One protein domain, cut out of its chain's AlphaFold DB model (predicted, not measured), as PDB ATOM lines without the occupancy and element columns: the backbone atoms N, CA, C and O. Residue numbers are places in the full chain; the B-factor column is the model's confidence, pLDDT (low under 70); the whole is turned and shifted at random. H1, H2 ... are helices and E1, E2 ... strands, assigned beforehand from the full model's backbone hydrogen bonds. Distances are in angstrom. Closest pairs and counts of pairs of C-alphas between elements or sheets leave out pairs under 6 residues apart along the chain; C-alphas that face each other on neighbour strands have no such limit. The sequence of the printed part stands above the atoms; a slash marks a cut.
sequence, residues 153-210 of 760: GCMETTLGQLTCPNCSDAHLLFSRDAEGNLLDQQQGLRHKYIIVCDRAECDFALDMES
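What this domain is: This is residues 153 to 210 of the 760 residues of an uncharacterized protein of Micromonas commoda (strain RCC299 / NOUM17 / CCMP2709) (UniProt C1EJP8). A small three-stranded antiparallel sheet, with E2 between E1 and E3, has a short helix, H1, beside it at the E1 side. A long loop, residues 175 to 191, joins E1 to E2 and reaches up to 19 A from the mean of the C-alphas. The printed part has 58 residues, with one named helix and three named strands in the order H1, E1, E2, E3; under half of the residues are in these elements, and the class is mixed, helices and strands. It is compact, with a radius of gyration of the C-alphas of 11.5 A, yet elongated in outline, spanning 35 by 22 by 17 A.

Where its parts are: H1, residues 153 to 159, begins at C-alpha 153 (-38.553, 45.696, -22.666). E1, residues 167 to 174, is 16.2 A long and bends by 73 degrees at residue 170. E2, residues 192 to 197, measures 17.0 A. E3, residues 205 to 209, measures 13.3 A and ends at C-alpha 209 (-42.885, 41.764, -38.293).

How they stand to each other: H1 is on the sheet but at the sheet's level, with a height over the sheet of 3.1 A; its closest C-alphas to E1 are those of Leu 159 and Leu 172, 5.1 A. In H1 every O i to N i+4 pair is within hydrogen-bond range. The strands form a meander, each the antiparallel neighbour of the one before. E1 and E2, a hairpin, have directions 152 degrees apart, with N 173 and O 196 within hydrogen-bond range at 2.9 A. E2 and E3, also a hairpin, stand at 155 degrees, with N 193 and O 208 at 2.8 A.

The domain as a whole: The two C-alphas farthest apart, those of Asp 169 and Gly 188, are 34.9 A apart. The printed part has no cut. The link from E1 to E2 is long; the other two are short. Mean pLDDT of the printed part is 89.3, and residue 187 is under 70.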
ATOM      1  N   GLY A 153     -39.643  45.869 -23.631       82.81
ATOM      2  CA  GLY A 153     -38.553  45.696 -22.666       82.81
ATOM      3  C   GLY A 153     -38.321  44.222 -22.325       82.81
ATOM      4  O   GLY A 153     -37.183  43.751 -22.292       82.81
ATOM      5  N   CYS A 154     -39.402  43.456 -22.167       84.75
ATOM      6  CA  CYS A 154     -39.361  42.001 -22.023       84.75
ATOM      7  C   CYS A 154     -38.790  41.313 -23.276       84.75
ATOM      8  O   CYS A 154     -37.955  40.410 -23.159       84.75
ATOM      9  N   MET A 155     -39.189  41.751 -24.477       85.38
ATOM     10  CA  MET A 155     -38.643  41.227 -25.733       85.38
ATOM     11  C   MET A 155     -37.150  41.557 -25.883       85.38
ATOM     12  O   MET A 155     -36.375  40.661 -26.198       85.38
ATOM     13  N   GLU A 156     -36.714  42.782 -25.573       88.00
ATOM     14  CA  GLU A 156     -35.297  43.186 -25.611       88.00
ATOM     15  C   GLU A 156     -34.453  42.406 -24.586       88.00
ATOM     16  O   GLU A 156     -33.375  41.918 -24.917       88.00
ATOM     17  N   THR A 157     -34.992  42.173 -23.382       90.88
ATOM     18  CA  THR A 157     -34.367  41.325 -22.347       90.88
ATOM     19  C   THR A 157     -34.230  39.869 -22.801       90.88
ATOM     20  O   THR A 157     -33.245  39.213 -22.471       90.88
ATOM     21  N   THR A 158     -35.196  39.360 -23.570       90.69
ATOM     22  CA  THR A 158     -35.153  37.998 -24.124       90.69
ATOM     23  C   THR A 158     -34.152  37.900 -25.277       90.69
ATOM     24  O   THR A 158     -33.377  36.950 -25.323       90.69
ATOM     25  N   LEU A 159     -34.103  38.889 -26.179       92.12
ATOM     26  CA  LEU A 159     -33.115  38.926 -27.264       92.12
ATOM     27  C   LEU A 159     -31.683  39.012 -26.725       92.12
ATOM     28  O   LEU A 159     -30.825  38.270 -27.195       92.12
ATOM     29  N   GLY A 160     -31.453  39.797 -25.667       92.75
ATOM     30  CA  GLY A 160     -30.158  39.875 -24.986       92.75
ATOM     31  C   GLY A 160     -29.696  38.564 -24.331       92.75
ATOM     32  O   GLY A 160     -28.535  38.452 -23.953       92.75
ATOM     33  N   GLN A 161     -30.563  37.550 -24.210       93.44
ATOM     34  CA  GLN A 161     -30.192  36.199 -23.764       93.44
ATOM     35  C   GLN A 161     -29.882  35.247 -24.932       93.44
ATOM     36  O   GLN A 161     -29.310  34.179 -24.714       93.44
ATOM     37  N   LEU A 162     -30.237  35.615 -26.168       94.19
ATOM     38  CA  LEU A 162     -29.948  34.833 -27.367       94.19
ATOM     39  C   LEU A 162     -28.577  35.213 -27.930       94.19
ATOM     40  O   LEU A 162     -28.268  36.392 -28.110       94.19
ATOM     41  N   THR A 163     -27.769  34.203 -28.246       96.12
ATOM     42  CA  THR A 163     -26.496  34.395 -28.943       96.12
ATOM     43  C   THR A 163     -26.713  34.604 -30.442       96.12
ATOM     44  O   THR A 163     -27.631  34.053 -31.055       96.12
ATOM     45  N   CYS A 164     -25.856  35.417 -31.053       95.81
ATOM     46  CA  CYS A 164     -25.885  35.687 -32.480       95.81
ATOM     47  C   CYS A 164     -25.458  34.436 -33.278       95.81
ATOM     48  O   CYS A 164     -24.390  33.879 -33.016       95.81
ATOM     49  N   PRO A 165     -26.209  34.005 -34.312       95.00
ATOM     50  CA  PRO A 165     -25.848  32.817 -35.091       95.00
ATOM     51  C   PRO A 165     -24.540  32.984 -35.888       95.00
ATOM     52  O   PRO A 165     -23.905  31.989 -36.230       95.00
ATOM     53  N   ASN A 166     -24.112  34.227 -36.149       96.75
ATOM     54  CA  ASN A 166     -22.836  34.544 -36.801       96.75
ATOM     55  C   ASN A 166     -21.677  34.736 -35.794       96.75
ATOM     56  O   ASN A 166     -20.521  34.803 -36.211       96.75
ATOM     57  N   CYS A 167     -21.951  34.875 -34.491       93.62
ATOM     58  CA  CYS A 167     -20.966  35.215 -33.455       93.62
ATOM     59  C   CYS A 167     -21.355  34.579 -32.109       93.62
ATOM     60  O   CYS A 167     -22.213  35.101 -31.403       93.62
ATOM     61  N   SER A 168     -20.682  33.486 -31.736       87.75
ATOM     62  CA  SER A 168     -20.995  32.655 -30.556       87.75
ATOM     63  C   SER A 168     -21.064  33.404 -29.224       87.75
ATOM     64  O   SER A 168     -21.819  33.003 -28.343       87.75
ATOM     65  N   ASP A 169     -20.286  34.479 -29.099       92.19
ATOM     66  CA  ASP A 169     -20.032  35.194 -27.845       92.19
ATOM     67  C   ASP A 169     -20.740  36.568 -27.812       92.19
ATOM     68  O   ASP A 169     -20.422  37.413 -26.978       92.19
ATOM     69  N   ALA A 170     -21.632  36.820 -28.775       93.88
ATOM     70  CA  ALA A 170     -22.281  38.105 -29.032       93.88
ATOM     71  C   ALA A 170     -23.808  37.965 -28.934       93.88
ATOM     72  O   ALA A 170     -24.341  36.890 -29.216       93.88
ATOM     73  N   HIS A 171     -24.516  39.032 -28.573       95.38
ATOM     74  CA  HIS A 171     -25.953  38.991 -28.284       95.38
ATOM     75  C   HIS A 171     -26.812  39.647 -29.369       95.38
ATOM     76  O   HIS A 171     -26.339  40.445 -30.183       95.38
ATOM     77  N   LEU A 172     -28.102  39.302 -29.386       96.06
ATOM     78  CA  LEU A 172     -29.094  39.933 -30.255       96.06
ATOM     79  C   LEU A 172     -29.762  41.124 -29.555       96.06
ATOM     80  O   LEU A 172     -30.160  41.036 -28.396       96.06
ATOM     81  N   LEU A 173     -29.939  42.231 -30.274       94.44
ATOM     82  CA  LEU A 173     -30.647  43.417 -29.788       94.44
ATOM     83  C   LEU A 173     -31.438  44.104 -30.908       94.44
ATOM     84  O   LEU A 173     -31.273  43.792 -32.090       94.44
ATOM     85  N   PHE A 174     -32.322  45.039 -30.558       93.75
ATOM     86  CA  PHE A 174     -33.017  45.833 -31.569       93.75
ATOM     87  C   PHE A 174     -32.093  46.880 -32.186       93.75
ATOM     88  O   PHE A 174     -31.390  47.606 -31.484       93.75
ATOM     89  N   SER A 175     -32.146  47.003 -33.509       92.94
ATOM     90  CA  SER A 175     -31.453  48.059 -34.239       92.94
ATOM     91  C   SER A 175     -31.992  49.432 -33.822       92.94
ATOM     92  O   SER A 175     -33.209  49.648 -33.789       92.94
ATOM     93  N   ARG A 176     -31.084  50.354 -33.498       92.19
ATOM     94  CA  ARG A 176     -31.383  51.703 -32.999       92.19
ATOM     95  C   ARG A 176     -30.677  52.768 -33.842       92.19
ATOM     96  O   ARG A 176     -29.673  52.475 -34.491       92.19
ATOM     97  N   ASP A 177     -31.226  53.980 -33.868       91.44
ATOM     98  CA  ASP A 177     -30.609  55.137 -34.526       91.44
ATOM     99  C   ASP A 177     -29.474  55.742 -33.672       91.44
ATOM    100  O   ASP A 177     -29.151  55.242 -32.591       91.44
ATOM    101  N   ALA A 178     -28.826  56.800 -34.170       91.25
ATOM    102  CA  ALA A 178     -27.712  57.448 -33.470       91.25
ATOM    103  C   ALA A 178     -28.158  58.151 -32.171       91.25
ATOM    104  O   ALA A 178     -27.352  58.389 -31.272       91.25
ATOM    105  N   GLU A 179     -29.447  58.463 -32.079       90.44
ATOM    106  CA  GLU A 179     -30.139  59.071 -30.952       90.44
ATOM    107  C   GLU A 179     -30.672  58.023 -29.946       90.44
ATOM    108  O   GLU A 179     -31.153  58.388 -28.872       90.44
ATOM    109  N   GLY A 180     -30.552  56.726 -30.255       85.62
ATOM    110  CA  GLY A 180     -30.942  55.598 -29.407       85.62
ATOM    111  C   GLY A 180     -32.403  55.143 -29.541       85.62
ATOM    112  O   GLY A 180     -32.805  54.202 -28.848       85.62
ATOM    113  N   ASN A 181     -33.203  55.751 -30.420       83.69
ATOM    114  CA  ASN A 181     -34.562  55.293 -30.720       83.69
ATOM    115  C   ASN A 181     -34.514  53.980 -31.509       83.69
ATOM    116  O   ASN A 181     -33.556  53.715 -32.228       83.69
ATOM    117  N   LEU A 182     -35.562  53.162 -31.423       82.88
ATOM    118  CA  LEU A 182     -35.689  51.966 -32.260       82.88
ATOM    119  C   LEU A 182     -35.811  52.365 -33.742       82.88
ATOM    120  O   LEU A 182     -36.603  53.240 -34.085       82.88
ATOM    121  N   LEU A 183     -35.108  51.663 -34.637       82.31
ATOM    122  CA  LEU A 183     -35.287  51.772 -36.097       82.31
ATOM    123  C   LEU A 183     -36.534  51.006 -36.586       82.31
ATOM    124  O   LEU A 183     -36.576  50.482 -37.704       82.31
ATOM    125  N   ASP A 184     -37.555  50.907 -35.735       76.94
ATOM    126  CA  ASP A 184     -38.786  50.199 -36.039       76.94
ATOM    127  C   ASP A 184     -39.710  51.035 -36.942       76.94
ATOM    128  O   ASP A 184     -39.631  52.262 -37.024       76.94
ATOM    129  N   GLN A 185     -40.601  50.358 -37.664       71.62
ATOM    130  CA  GLN A 185     -41.608  51.020 -38.488       71.62
ATOM    131  C   GLN A 185     -43.036  50.705 -38.042       71.62
ATOM    132  O   GLN A 185     -43.828  50.148 -38.815       71.62
ATOM    133  N   GLN A 186     -43.369  51.111 -36.821       70.06
ATOM    134  CA  GLN A 186     -44.709  51.081 -36.248       70.06
ATOM    135  C   GLN A 186     -45.808  51.561 -37.216       70.06
ATOM    136  O   GLN A 186     -45.689  52.549 -37.952       70.06
ATOM    137  N   GLN A 187     -46.924  50.836 -37.212       69.69
ATOM    138  CA  GLN A 187     -48.137  51.128 -37.970       69.69
ATOM    139  C   GLN A 187     -49.383  50.858 -37.112       69.69
ATOM    140  O   GLN A 187     -50.317  50.213 -37.580       69.69
ATOM    141  N   GLY A 188     -49.430  51.339 -35.869       77.12
ATOM    142  CA  GLY A 188     -50.432  50.894 -34.895       77.12
ATOM    143  C   GLY A 188     -50.014  49.554 -34.299       77.12
ATOM    144  O   GLY A 188     -48.864  49.403 -33.904       77.12
ATOM    145  N   LEU A 189     -50.915  48.568 -34.269       81.75
ATOM    146  CA  LEU A 189     -50.623  47.251 -33.687       81.75
ATOM    147  C   LEU A 189     -49.540  46.477 -34.468       81.75
ATOM    148  O   LEU A 189     -48.727  45.767 -33.871       81.75
ATOM    149  N   ARG A 190     -49.474  46.635 -35.799       85.00
ATOM    150  CA  ARG A 190     -48.384  46.055 -36.601       85.00
ATOM    151  C   ARG A 190     -47.111  46.888 -36.498       85.00
ATOM    152  O   ARG A 190     -47.090  48.045 -36.911       85.00
ATOM    153  N   HIS A 191     -46.036  46.246 -36.069       81.38
ATOM    154  CA  HIS A 191     -44.681  46.779 -36.046       81.38
ATOM    155  C   HIS A 191     -43.806  45.999 -37.032       81.38
ATOM    156  O   HIS A 191     -44.088  44.835 -37.341       81.38
ATOM    157  N   LYS A 192     -42.741  46.641 -37.515       85.69
ATOM    158  CA  LYS A 192     -41.605  45.970 -38.149       85.69
ATOM    159  C   LYS A 192     -40.355  46.363 -37.376       85.69
ATOM    160  O   LYS A 192     -40.067  47.554 -37.308       85.69
ATOM    161  N   TYR A 193     -39.639  45.382 -36.852       87.88
ATOM    162  CA  TYR A 193     -38.370  45.538 -36.153       87.88
ATOM    163  C   TYR A 193     -37.224  45.054 -37.044       87.88
ATOM    164  O   TYR A 193     -37.427  44.227 -37.937       87.88
ATOM    165  N   ILE A 194     -36.018  45.528 -36.752       91.44
ATOM    166  CA  ILE A 194     -34.773  44.936 -37.241       91.44
ATOM    167  C   ILE A 194     -34.016  44.477 -35.997       91.44
ATOM    168  O   ILE A 194     -33.753  45.290 -35.110       91.44
ATOM    169  N   ILE A 195     -33.701  43.189 -35.910       93.94
ATOM    170  CA  ILE A 195     -32.819  42.638 -34.875       93.94
ATOM    171  C   ILE A 195     -31.414  42.577 -35.460       93.94
ATOM    172  O   ILE A 195     -31.252  42.124 -36.591       93.94
ATOM    173  N   VAL A 196     -30.412  43.025 -34.711       96.06
ATOM    174  CA  VAL A 196     -28.999  42.995 -35.110       96.06
ATOM    175  C   VAL A 196     -28.135  42.375 -34.016       96.06
ATOM    176  O   VAL A 196     -28.566  42.228 -32.873       96.06
ATOM    177  N   CYS A 197     -26.914  41.998 -34.383       96.56
ATOM    178  CA  CYS A 197     -25.866  41.632 -33.434       96.56
ATOM    179  C   CYS A 197     -25.339  42.878 -32.695       96.56
ATOM    180  O   CYS A 197     -25.205  43.942 -33.300       96.56
ATOM    181  N   ASP A 198     -25.000  42.748 -31.412       95.31
ATOM    182  CA  ASP A 198     -24.357  43.809 -30.619       95.31
ATOM    183  C   ASP A 198     -22.909  44.109 -31.064       95.31
ATOM    184  O   ASP A 198     -22.447  45.254 -31.013       95.31
ATOM    185  N   ARG A 199     -22.191  43.098 -31.567       96.06
ATOM    186  CA  ARG A 199     -20.843  43.233 -32.127       96.06
ATOM    187  C   ARG A 199     -20.879  44.005 -33.448       96.06
ATOM    188  O   ARG A 199     -21.221  43.448 -34.486       96.06
ATOM    189  N   ALA A 200     -20.372  45.237 -33.432       91.62
ATOM    190  CA  ALA A 200     -20.335  46.164 -34.574       91.62
ATOM    191  C   ALA A 200     -19.594  45.678 -35.847       91.62
ATOM    192  O   ALA A 200     -19.701  46.311 -36.893       91.62
ATOM    193  N   GLU A 201     -18.830  44.584 -35.776       95.12
ATOM    194  CA  GLU A 201     -18.186  43.936 -36.935       95.12
ATOM    195  C   GLU A 201     -19.082  42.886 -37.620       95.12
ATOM    196  O   GLU A 201     -18.719  42.358 -38.669       95.12
ATOM    197  N   CYS A 202     -20.213  42.529 -37.008       95.56
ATOM    198  CA  CYS A 202     -21.111  41.487 -37.480       95.56
ATOM    199  C   CYS A 202     -22.204  42.072 -38.386       95.56
ATOM    200  O   CYS A 202     -22.848  43.064 -38.056       95.56
ATOM    201  N   ASP A 203     -22.438  41.416 -39.519       95.19
ATOM    202  CA  ASP A 203     -23.423  41.782 -40.538       95.19
ATOM    203  C   ASP A 203     -24.819  41.179 -40.301       95.19
ATOM    204  O   ASP A 203     -25.725  41.373 -41.114       95.19
ATOM    205  N   PHE A 204     -25.013  40.445 -39.199       95.38
ATOM    206  CA  PHE A 204     -26.290  39.814 -38.887       95.38
ATOM    207  C   PHE A 204     -27.384  40.864 -38.654       95.38
ATOM    208  O   PHE A 204     -27.358  41.604 -37.667       95.38
ATOM    209  N   ALA A 205     -28.380  40.860 -39.541       93.38
ATOM    210  CA  ALA A 205     -29.611  41.624 -39.422       93.38
ATOM    211  C   ALA A 205     -30.815  40.752 -39.813       93.38
ATOM    212  O   ALA A 205     -30.822  40.128 -40.875       93.38
ATOM    213  N   LEU A 206     -31.849  40.738 -38.971       93.19
ATOM    214  CA  LEU A 206     -33.098  40.013 -39.191       93.19
ATOM    215  C   LEU A 206     -34.290  40.975 -39.150       93.19
ATOM    216  O   LEU A 206     -34.626  41.535 -38.107       93.19
ATOM    217  N   ASP A 207     -34.957  41.121 -40.294       89.75
ATOM    218  CA  ASP A 207     -36.269  41.759 -40.394       89.75
ATOM    219  C   ASP A 207     -37.333  40.891 -39.694       89.75
ATOM    220  O   ASP A 207     -37.566  39.750 -40.095       89.75
ATOM    221  N   MET A 208     -38.033  41.440 -38.697       85.75
ATOM    222  CA  MET A 208     -39.176  40.786 -38.042       85.75
ATOM    223  C   MET A 208     -40.427  41.665 -38.076       85.75
ATOM    224  O   MET A 208     -40.353  42.883 -37.934       85.75
ATOM    225  N   GLU A 209     -41.603  41.052 -38.223       86.06
ATOM    226  CA  GLU A 209     -42.885  41.764 -38.293       86.06
ATOM    227  C   GLU A 209     -43.904  41.156 -37.323       86.06
ATOM    228  O   GLU A 209     -44.119  39.947 -37.333       86.06
ATOM    229  N   SER A 210     -44.579  41.982 -36.512       83.31
ATOM    230  CA  SER A 210     -45.525  41.490 -35.488       83.31
ATOM    231  C   SER A 210     -46.874  41.008 -36.045       83.31
ATOM    232  O   SER A 210     -47.721  40.523 -35.300       83.31
TER     233      SER A 210